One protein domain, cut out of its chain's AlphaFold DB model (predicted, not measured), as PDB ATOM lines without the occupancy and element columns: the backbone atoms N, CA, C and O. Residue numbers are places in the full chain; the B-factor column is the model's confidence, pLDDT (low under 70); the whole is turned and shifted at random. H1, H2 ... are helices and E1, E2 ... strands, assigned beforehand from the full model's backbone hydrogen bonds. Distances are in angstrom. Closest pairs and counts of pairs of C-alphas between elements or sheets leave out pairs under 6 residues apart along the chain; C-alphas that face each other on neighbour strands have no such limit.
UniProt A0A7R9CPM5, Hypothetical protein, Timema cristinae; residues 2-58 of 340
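This is residues 2 to 58 of the 340 residues of the protein "Hypothetical protein" of Timema cristinae (UniProt A0A7R9CPM5). A small compact body of short strands has one helix, H1, sticking out from it as a free arm, residues 2 to 16. In the body a sheet of three short strands, E2, E1 and E5, stands with a separate small hairpin, E3 and E4, near the end of E1 and the beginning of E5. The printed part has 57 residues, with one named helix and then five named strands in the order H1, E1, E2, E3, E4, E5; the larger sheet runs E2, E1, E5, the smaller E3, E4, both antiparallel, and the class is mixed, helices and strands. The whole is only just extended, close to loose, with a radius of gyration of the C-alphas of 15.5 A, and it spans 48 by 23 by 16 A, the arm making the length.

H1 is residues 2 to 14, 19.2 A from first to last C-alpha, from C-alpha 2 at (65.113, 37.260, 18.644) to C-alpha 14 at (82.780, 34.620, 11.521). E1 is residues 20 to 24, 13.3 A, and E2 is residues 29 to 31, 7.2 A. E3 is residues 36 to 38, 6.5 A, and E4 is residues 41 to 43, 6.4 A. E5, the longest strand, is residues 51 to 57, 14.1 A, and ends with C-alpha 57 at (96.117, 30.290, 2.322).

H1 is not on the sheet of E2, E1 and E5, with 0 pairs of C-alphas within 10 A. In H1, 7 of 9 O i to N i+4 pairs are within hydrogen-bond range. E1 and E2 form a hairpin, antiparallel at 141 degrees between their directions; N 22 and O 30 are within hydrogen-bond range at 2.9 A. E1 is the inner strand, and its other neighbour E5 is antiparallel to it at 145 degrees, with N 52 and O 23 at 2.8 A and N 56 and O 21 at 2.9 A. E3 and E4 form the second hairpin, antiparallel at 129 degrees, with N 38 and O 41 at 2.8 A. The closest C-alphas of E4 and E5 are those of Ala 43 and Pro 51, 6.2 A apart. E3 is apart from E1, E2 and E5.

The C-alphas farthest apart are those of Leu 2 and Ala 25, 48.5 A. Without residues 2 to 16, which stand free, the body spans 26 by 18 by 16 A. The printed part has no cut and no long link. The mean pLDDT of the printed part is 79.2, and residues 2 to 18 are under 70.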
ATOM      1  N   LEU A   2      64.462  36.523  19.753       51.34
ATOM      2  CA  LEU A   2      65.113  37.260  18.644       51.34
ATOM      3  C   LEU A   2      66.622  37.550  18.833       51.34
ATOM      4  O   LEU A   2      67.379  37.540  17.872       51.34
ATOM      5  N   ALA A   3      67.096  37.730  20.071       52.69
ATOM      6  CA  ALA A   3      68.527  37.927  20.346       52.69
ATOM      7  C   ALA A   3      69.380  36.648  20.186       52.69
ATOM      8  O   ALA A   3      70.604  36.724  20.114       52.69
ATOM      9  N   GLN A   4      68.757  35.467  20.140       51.44
ATOM     10  CA  GLN A   4      69.467  34.191  20.011       51.44
ATOM     11  C   GLN A   4      69.676  33.805  18.537       51.44
ATOM     12  O   GLN A   4      70.698  33.216  18.206       51.44
ATOM     13  N   GLU A   5      68.774  34.222  17.640       51.91
ATOM     14  CA  GLU A   5      68.925  34.027  16.189       51.91
ATOM     15  C   GLU A   5      70.001  34.938  15.579       51.91
ATOM     16  O   GLU A   5      70.755  34.498  14.712       51.91
ATOM     17  N   MET A   6      70.163  36.169  16.080       52.06
ATOM     18  CA  MET A   6      71.225  37.064  15.593       52.06
ATOM     19  C   MET A   6      72.635  36.561  15.935       52.06
ATOM     20  O   MET A   6      73.534  36.644  15.100       52.06
ATOM     21  N   ASN A   7      72.818  35.944  17.106       47.44
ATOM     22  CA  ASN A   7      74.108  35.366  17.494       47.44
ATOM     23  C   ASN A   7      74.485  34.137  16.645       47.44
ATOM     24  O   ASN A   7      75.665  33.901  16.392       47.44
ATOM     25  N   HIS A   8      73.506  33.372  16.146       48.88
ATOM     26  CA  HIS A   8      73.773  32.244  15.247       48.88
ATOM     27  C   HIS A   8      74.158  32.707  13.829       48.88
ATOM     28  O   HIS A   8      74.911  32.020  13.133       48.88
ATOM     29  N   PHE A   9      73.687  33.887  13.411       46.47
ATOM     30  CA  PHE A   9      74.036  34.487  12.123       46.47
ATOM     31  C   PHE A   9      75.437  35.118  12.136       46.47
ATOM     32  O   PHE A   9      76.211  34.915  11.199       46.47
ATOM     33  N   GLU A  10      75.815  35.804  13.219       46.66
ATOM     34  CA  GLU A  10      77.173  36.350  13.373       46.66
ATOM     35  C   GLU A  10      78.227  35.249  13.551       46.66
ATOM     36  O   GLU A  10      79.278  35.314  12.917       46.66
ATOM     37  N   SER A  11      77.916  34.174  14.283       47.41
ATOM     38  CA  SER A  11      78.815  33.013  14.412       47.41
ATOM     39  C   SER A  11      79.028  32.274  13.080       47.41
ATOM     40  O   SER A  11      80.107  31.744  12.829       47.41
ATOM     41  N   SER A  12      78.022  32.274  12.196       45.69
ATOM     42  CA  SER A  12      78.120  31.697  10.847       45.69
ATOM     43  C   SER A  12      78.990  32.560   9.924       45.69
ATOM     44  O   SER A  12      79.861  32.052   9.217       45.69
ATOM     45  N   LEU A  13      78.852  33.888  10.008       47.91
ATOM     46  CA  LEU A  13      79.665  34.843   9.249       47.91
ATOM     47  C   LEU A  13      81.126  34.919   9.708       47.91
ATOM     48  O   LEU A  13      81.990  35.239   8.894       47.91
ATOM     49  N   GLN A  14      81.418  34.613  10.973       46.81
ATOM     50  CA  GLN A  14      82.780  34.620  11.521       46.81
ATOM     51  C   GLN A  14      83.563  33.334  11.220       46.81
ATOM     52  O   GLN A  14      84.786  33.317  11.340       46.81
ATOM     53  N   SER A  15      82.868  32.293  10.752       46.28
ATOM     54  CA  SER A  15      83.461  31.103  10.136       46.28
ATOM     55  C   SER A  15      83.505  31.166   8.611       46.28
ATOM     56  O   SER A  15      83.851  30.158   8.004       46.28
ATOM     57  N   ARG A  16      83.166  32.319   7.990       49.78
ATOM     58  CA  ARG A  16      83.370  32.549   6.549       49.78
ATOM     59  C   ARG A  16      84.789  32.131   6.229       49.78
ATOM     60  O   ARG A  16      85.722  32.835   6.612       49.78
ATOM     61  N   ASP A  17      84.892  30.971   5.591       56.19
ATOM     62  CA  ASP A  17      86.126  30.309   5.228       56.19
ATOM     63  C   ASP A  17      87.112  31.379   4.787       56.19
ATOM     64  O   ASP A  17      86.898  32.029   3.761       56.19
ATOM     65  N   GLN A  18      88.148  31.628   5.593       63.75
ATOM     66  CA  GLN A  18      89.294  32.391   5.126       63.75
ATOM     67  C   GLN A  18      89.806  31.601   3.925       63.75
ATOM     68  O   GLN A  18      90.332  30.495   4.069       63.75
ATOM     69  N   GLY A  19      89.419  32.091   2.746       70.88
ATOM     70  CA  GLY A  19      89.132  31.237   1.607       70.88
ATOM     71  C   GLY A  19      90.355  30.437   1.217       70.88
ATOM     72  O   GLY A  19      91.464  30.959   1.169       70.88
ATOM     73  N   LYS A  20      90.168  29.155   0.915       87.81
ATOM     74  CA  LYS A  20      91.205  28.411   0.206       87.81
ATOM     75  C   LYS A  20      91.295  29.015  -1.191       87.81
ATOM     76  O   LYS A  20      90.324  28.955  -1.947       87.81
ATOM     77  N   PHE A  21      92.432  29.615  -1.520       93.12
ATOM     78  CA  PHE A  21      92.704  30.094  -2.868       93.12
ATOM     79  C   PHE A  21      93.504  29.040  -3.624       93.12
ATOM     80  O   PHE A  21      94.342  28.340  -3.052       93.12
ATOM     81  N   ALA A  22      93.246  28.938  -4.919       93.94
ATOM     82  CA  ALA A  22      94.035  28.149  -5.849       93.94
ATOM     83  C   ALA A  22      94.666  29.074  -6.891       93.94
ATOM     84  O   ALA A  22      94.161  30.166  -7.169       93.94
ATOM     85  N   VAL A  23      95.784  28.622  -7.455       95.12
ATOM     86  CA  VAL A  23      96.491  29.312  -8.533       95.12
ATOM     87  C   VAL A  23      96.570  28.363  -9.720       95.12
ATOM     88  O   VAL A  23      97.075  27.255  -9.568       95.12
ATOM     89  N   CYS A  24      96.069  28.757 -10.891       95.56
ATOM     90  CA  CYS A  24      96.176  27.924 -12.098       95.56
ATOM     91  C   CYS A  24      97.541  28.061 -12.780       95.56
ATOM     92  O   CYS A  24      98.322  28.953 -12.445       95.56
ATOM     93  N   ALA A  25      97.820  27.208 -13.772       94.44
ATOM     94  CA  ALA A  25      99.061  27.244 -14.559       94.44
ATOM     95  C   ALA A  25      99.378  28.630 -15.169       94.44
ATOM     96  O   ALA A  25     100.541  29.005 -15.312       94.44
ATOM     97  N   SER A  26      98.343  29.421 -15.473       95.94
ATOM     98  CA  SER A  26      98.459  30.800 -15.976       95.94
ATOM     99  C   SER A  26      98.610  31.862 -14.876       95.94
ATOM    100  O   SER A  26      98.557  33.047 -15.177       95.94
ATOM    101  N   HIS A  27      98.808  31.467 -13.615       94.25
ATOM    102  CA  HIS A  27      98.965  32.346 -12.449       94.25
ATOM    103  C   HIS A  27      97.728  33.183 -12.069       94.25
ATOM    104  O   HIS A  27      97.849  34.168 -11.343       94.25
ATOM    105  N   HIS A  28      96.522  32.790 -12.491       94.81
ATOM    106  CA  HIS A  28      95.298  33.406 -11.975       94.81
ATOM    107  C   HIS A  28      94.993  32.884 -10.572       94.81
ATOM    108  O   HIS A  28      94.980  31.672 -10.355       94.81
ATOM    109  N   VAL A  29      94.708  33.797  -9.644       93.88
ATOM    110  CA  VAL A  29      94.298  33.480  -8.273       93.88
ATOM    111  C   VAL A  29      92.777  33.502  -8.196       93.88
ATOM    112  O   VAL A  29      92.147  34.479  -8.596       93.88
ATOM    113  N   TYR A  30      92.180  32.434  -7.683       93.19
ATOM    114  CA  TYR A  30      90.731  32.328  -7.519       93.19
ATOM    115  C   TYR A  30      90.384  31.571  -6.240       93.19
ATOM    116  O   TYR A  30      91.176  30.779  -5.726       93.19
ATOM    117  N   HIS A  31      89.188  31.822  -5.710       92.81
ATOM    118  CA  HIS A  31      88.656  31.029  -4.607       92.81
ATOM    119  C   HIS A  31      88.353  29.615  -5.097       92.81
ATOM    120  O   HIS A  31      87.731  29.452  -6.146       92.81
ATOM    121  N   LEU A  32      88.706  28.599  -4.311       90.38
ATOM    122  CA  LEU A  32      88.408  27.205  -4.644       90.38
ATOM    123  C   LEU A  32      86.896  26.967  -4.795       90.38
ATOM    124  O   LEU A  32      86.472  26.240  -5.684       90.38
ATOM    125  N   ASN A  33      86.080  27.672  -4.004       90.06
ATOM    126  CA  ASN A  33      84.616  27.637  -4.097       90.06
ATOM    127  C   ASN A  33      84.069  28.305  -5.372       90.06
ATOM    128  O   ASN A  33      82.915  28.094  -5.725       90.06
ATOM    129  N   CYS A  34      84.880  29.120  -6.051       90.94
ATOM    130  CA  CYS A  34      84.550  29.731  -7.339       90.94
ATOM    131  C   CYS A  34      85.180  28.973  -8.518       90.94
ATOM    132  O   CYS A  34      85.097  29.446  -9.646       90.94
ATOM    133  N   ALA A  35      85.849  27.842  -8.288       92.19
ATOM    134  CA  ALA A  35      86.385  27.033  -9.372       92.19
ATOM    135  C   ALA A  35      85.240  26.353 -10.139       92.19
ATOM    136  O   ALA A  35      84.289  25.861  -9.530       92.19
ATOM    137  N   MET A  36      85.338  26.293 -11.467       93.06
ATOM    138  CA  MET A  36      84.425  25.464 -12.259       93.06
ATOM    139  C   MET A  36      84.913  24.019 -12.266       93.06
ATOM    140  O   MET A  36      86.110  23.781 -12.153       93.06
ATOM    141  N   MET A  37      84.010  23.054 -12.411       95.19
ATOM    142  CA  MET A  37      84.376  21.645 -12.546       95.19
ATOM    143  C   MET A  37      84.269  21.230 -14.016       95.19
ATOM    144  O   MET A  37      83.197  21.346 -14.609       95.19
ATOM    145  N   VAL A  38      85.365  20.756 -14.606       94.00
ATOM    146  CA  VAL A  38      85.443  20.285 -15.996       94.00
ATOM    147  C   VAL A  38      85.966  18.855 -15.966       94.00
ATOM    148  O   VAL A  38      87.038  18.604 -15.439       94.00
ATOM    149  N   LEU A  39      85.190  17.893 -16.480       94.12
ATOM    150  CA  LEU A  39      85.569  16.468 -16.496       94.12
ATOM    151  C   LEU A  39      85.948  15.891 -15.111       94.12
ATOM    152  O   LEU A  39      86.733  14.953 -15.009       94.12
ATOM    153  N   GLY A  40      85.378  16.443 -14.035       94.12
ATOM    154  CA  GLY A  40      85.653  16.018 -12.660       94.12
ATOM    155  C   GLY A  40      86.902  16.640 -12.022       94.12
ATOM    156  O   GLY A  40      87.139  16.391 -10.841       94.12
ATOM    157  N   SER A  41      87.668  17.473 -12.737       93.06
ATOM    158  CA  SER A  41      88.718  18.315 -12.151       93.06
ATOM    159  C   SER A  41      88.226  19.751 -11.959       93.06
ATOM    160  O   SER A  41      87.343  20.233 -12.668       93.06
ATOM    161  N   PHE A  42      88.766  20.446 -10.957       93.69
ATOM    162  CA  PHE A  42      88.556  21.887 -10.821       93.69
ATOM    163  C   PHE A  42      89.382  22.618 -11.880       93.69
ATOM    164  O   PHE A  42      90.531  22.264 -12.094       93.69
ATOM    165  N   ALA A  43      88.838  23.667 -12.484       95.88
ATOM    166  CA  ALA A  43      89.496  24.484 -13.493       95.88
ATOM    167  C   ALA A  43      89.273  25.979 -13.221       95.88
ATOM    168  O   ALA A  43      88.304  26.402 -12.578       95.88
ATOM    169  N   CYS A  44      90.200  26.800 -13.702       96.00
ATOM    170  CA  CYS A  44      90.119  28.250 -13.593       96.00
ATOM    171  C   CYS A  44      89.018  28.817 -14.499       96.00
ATOM    172  O   CYS A  44      89.049  28.595 -15.706       96.00
ATOM    173  N   LEU A  45      88.130  29.654 -13.954       94.25
ATOM    174  CA  LEU A  45      87.088  30.343 -14.733       94.25
ATOM    175  C   LEU A  45      87.631  31.262 -15.840       94.25
ATOM    176  O   LEU A  45      86.918  31.554 -16.790       94.25
ATOM    177  N   HIS A  46      88.872  31.740 -15.717       94.38
ATOM    178  CA  HIS A  46      89.443  32.680 -16.684       94.38
ATOM    179  C   HIS A  46      90.046  31.988 -17.907       94.38
ATOM    180  O   HIS A  46      89.977  32.524 -19.006       94.38
ATOM    181  N   CYS A  47      90.687  30.832 -17.725       95.31
ATOM    182  CA  CYS A  47      91.466  30.194 -18.792       95.31
ATOM    183  C   CYS A  47      91.223  28.690 -18.954       95.31
ATOM    184  O   CYS A  47      91.871  28.069 -19.792       95.31
ATOM    185  N   GLY A  48      90.347  28.089 -18.144       94.81
ATOM    186  CA  GLY A  48      90.041  26.656 -18.187       94.81
ATOM    187  C   GLY A  48      91.190  25.736 -17.765       94.81
ATOM    188  O   GLY A  48      91.052  24.525 -17.857       94.81
ATOM    189  N   GLN A  49      92.321  26.286 -17.317       95.38
ATOM    190  CA  GLN A  49      93.476  25.504 -16.874       95.38
ATOM    191  C   GLN A  49      93.256  24.941 -15.469       95.38
ATOM    192  O   GLN A  49      92.660  25.613 -14.617       95.38
ATOM    193  N   ASP A  50      93.803  23.754 -15.216       94.50
ATOM    194  CA  ASP A  50      93.779  23.115 -13.902       94.50
ATOM    195  C   ASP A  50      94.549  23.951 -12.851       94.50
ATOM    196  O   ASP A  50      95.501  24.683 -13.181       94.50
ATOM    197  N   PRO A  51      94.153  23.880 -11.564       92.75
ATOM    198  CA  PRO A  51      94.934  24.428 -10.470       92.75
ATOM    199  C   PRO A  51      96.298  23.740 -10.431       92.75
ATOM    200  O   PRO A  51      96.398  22.520 -10.564       92.75
ATOM    201  N   LEU A  52      97.361  24.501 -10.165       90.06
ATOM    202  CA  LEU A  52      98.542  23.879  -9.580       90.06
ATOM    203  C   LEU A  52      98.142  23.291  -8.226       90.06
ATOM    204  O   LEU A  52      97.298  23.855  -7.529       90.06
ATOM    205  N   ASP A  53      98.825  22.227  -7.809       85.62
ATOM    206  CA  ASP A  53      98.669  21.573  -6.498       85.62
ATOM    207  C   ASP A  53      99.199  22.445  -5.329       85.62
ATOM    208  O   ASP A  53      99.808  21.997  -4.360       85.62
ATOM    209  N   ARG A  54      99.047  23.763  -5.471       83.00
ATOM    210  CA  ARG A  54      99.479  24.818  -4.570       83.00
ATOM    211  C   ARG A  54      98.246  25.598  -4.153       83.00
ATOM    212  O   ARG A  54      97.838  26.559  -4.803       83.00
ATOM    213  N   PHE A  55      97.672  25.181  -3.035       86.12
ATOM    214  CA  PHE A  55      96.675  25.977  -2.339       86.12
ATOM    215  C   PHE A  55      97.385  27.118  -1.615       86.12
ATOM    216  O   PHE A  55      98.315  26.894  -0.837       86.12
ATOM    217  N   MET A  56      96.957  28.345  -1.883       84.62
ATOM    218  CA  MET A  56      97.424  29.516  -1.160       84.62
ATOM    219  C   MET A  56      96.414  29.819  -0.057       84.62
ATOM    220  O   MET A  56      95.244  30.099  -0.319       84.62
ATOM    221  N   VAL A  57      96.870  29.751   1.190       82.81
ATOM    222  CA  VAL A  57      96.117  30.290   2.322       82.81
ATOM    223  C   VAL A  57      96.533  31.747   2.446       82.81
ATOM    224  O   VAL A  57      97.671  32.044   2.808       82.81
ATOM    225  N   ILE A  58      95.637  32.659   2.074       80.12
ATOM    226  CA  ILE A  58      95.853  34.084   2.307       80.12
ATOM    227  C   ILE A  58      95.430  34.347   3.748       80.12
ATOM    228  O   ILE A  58      94.257  34.591   4.027       80.12
TER     229      ILE A  58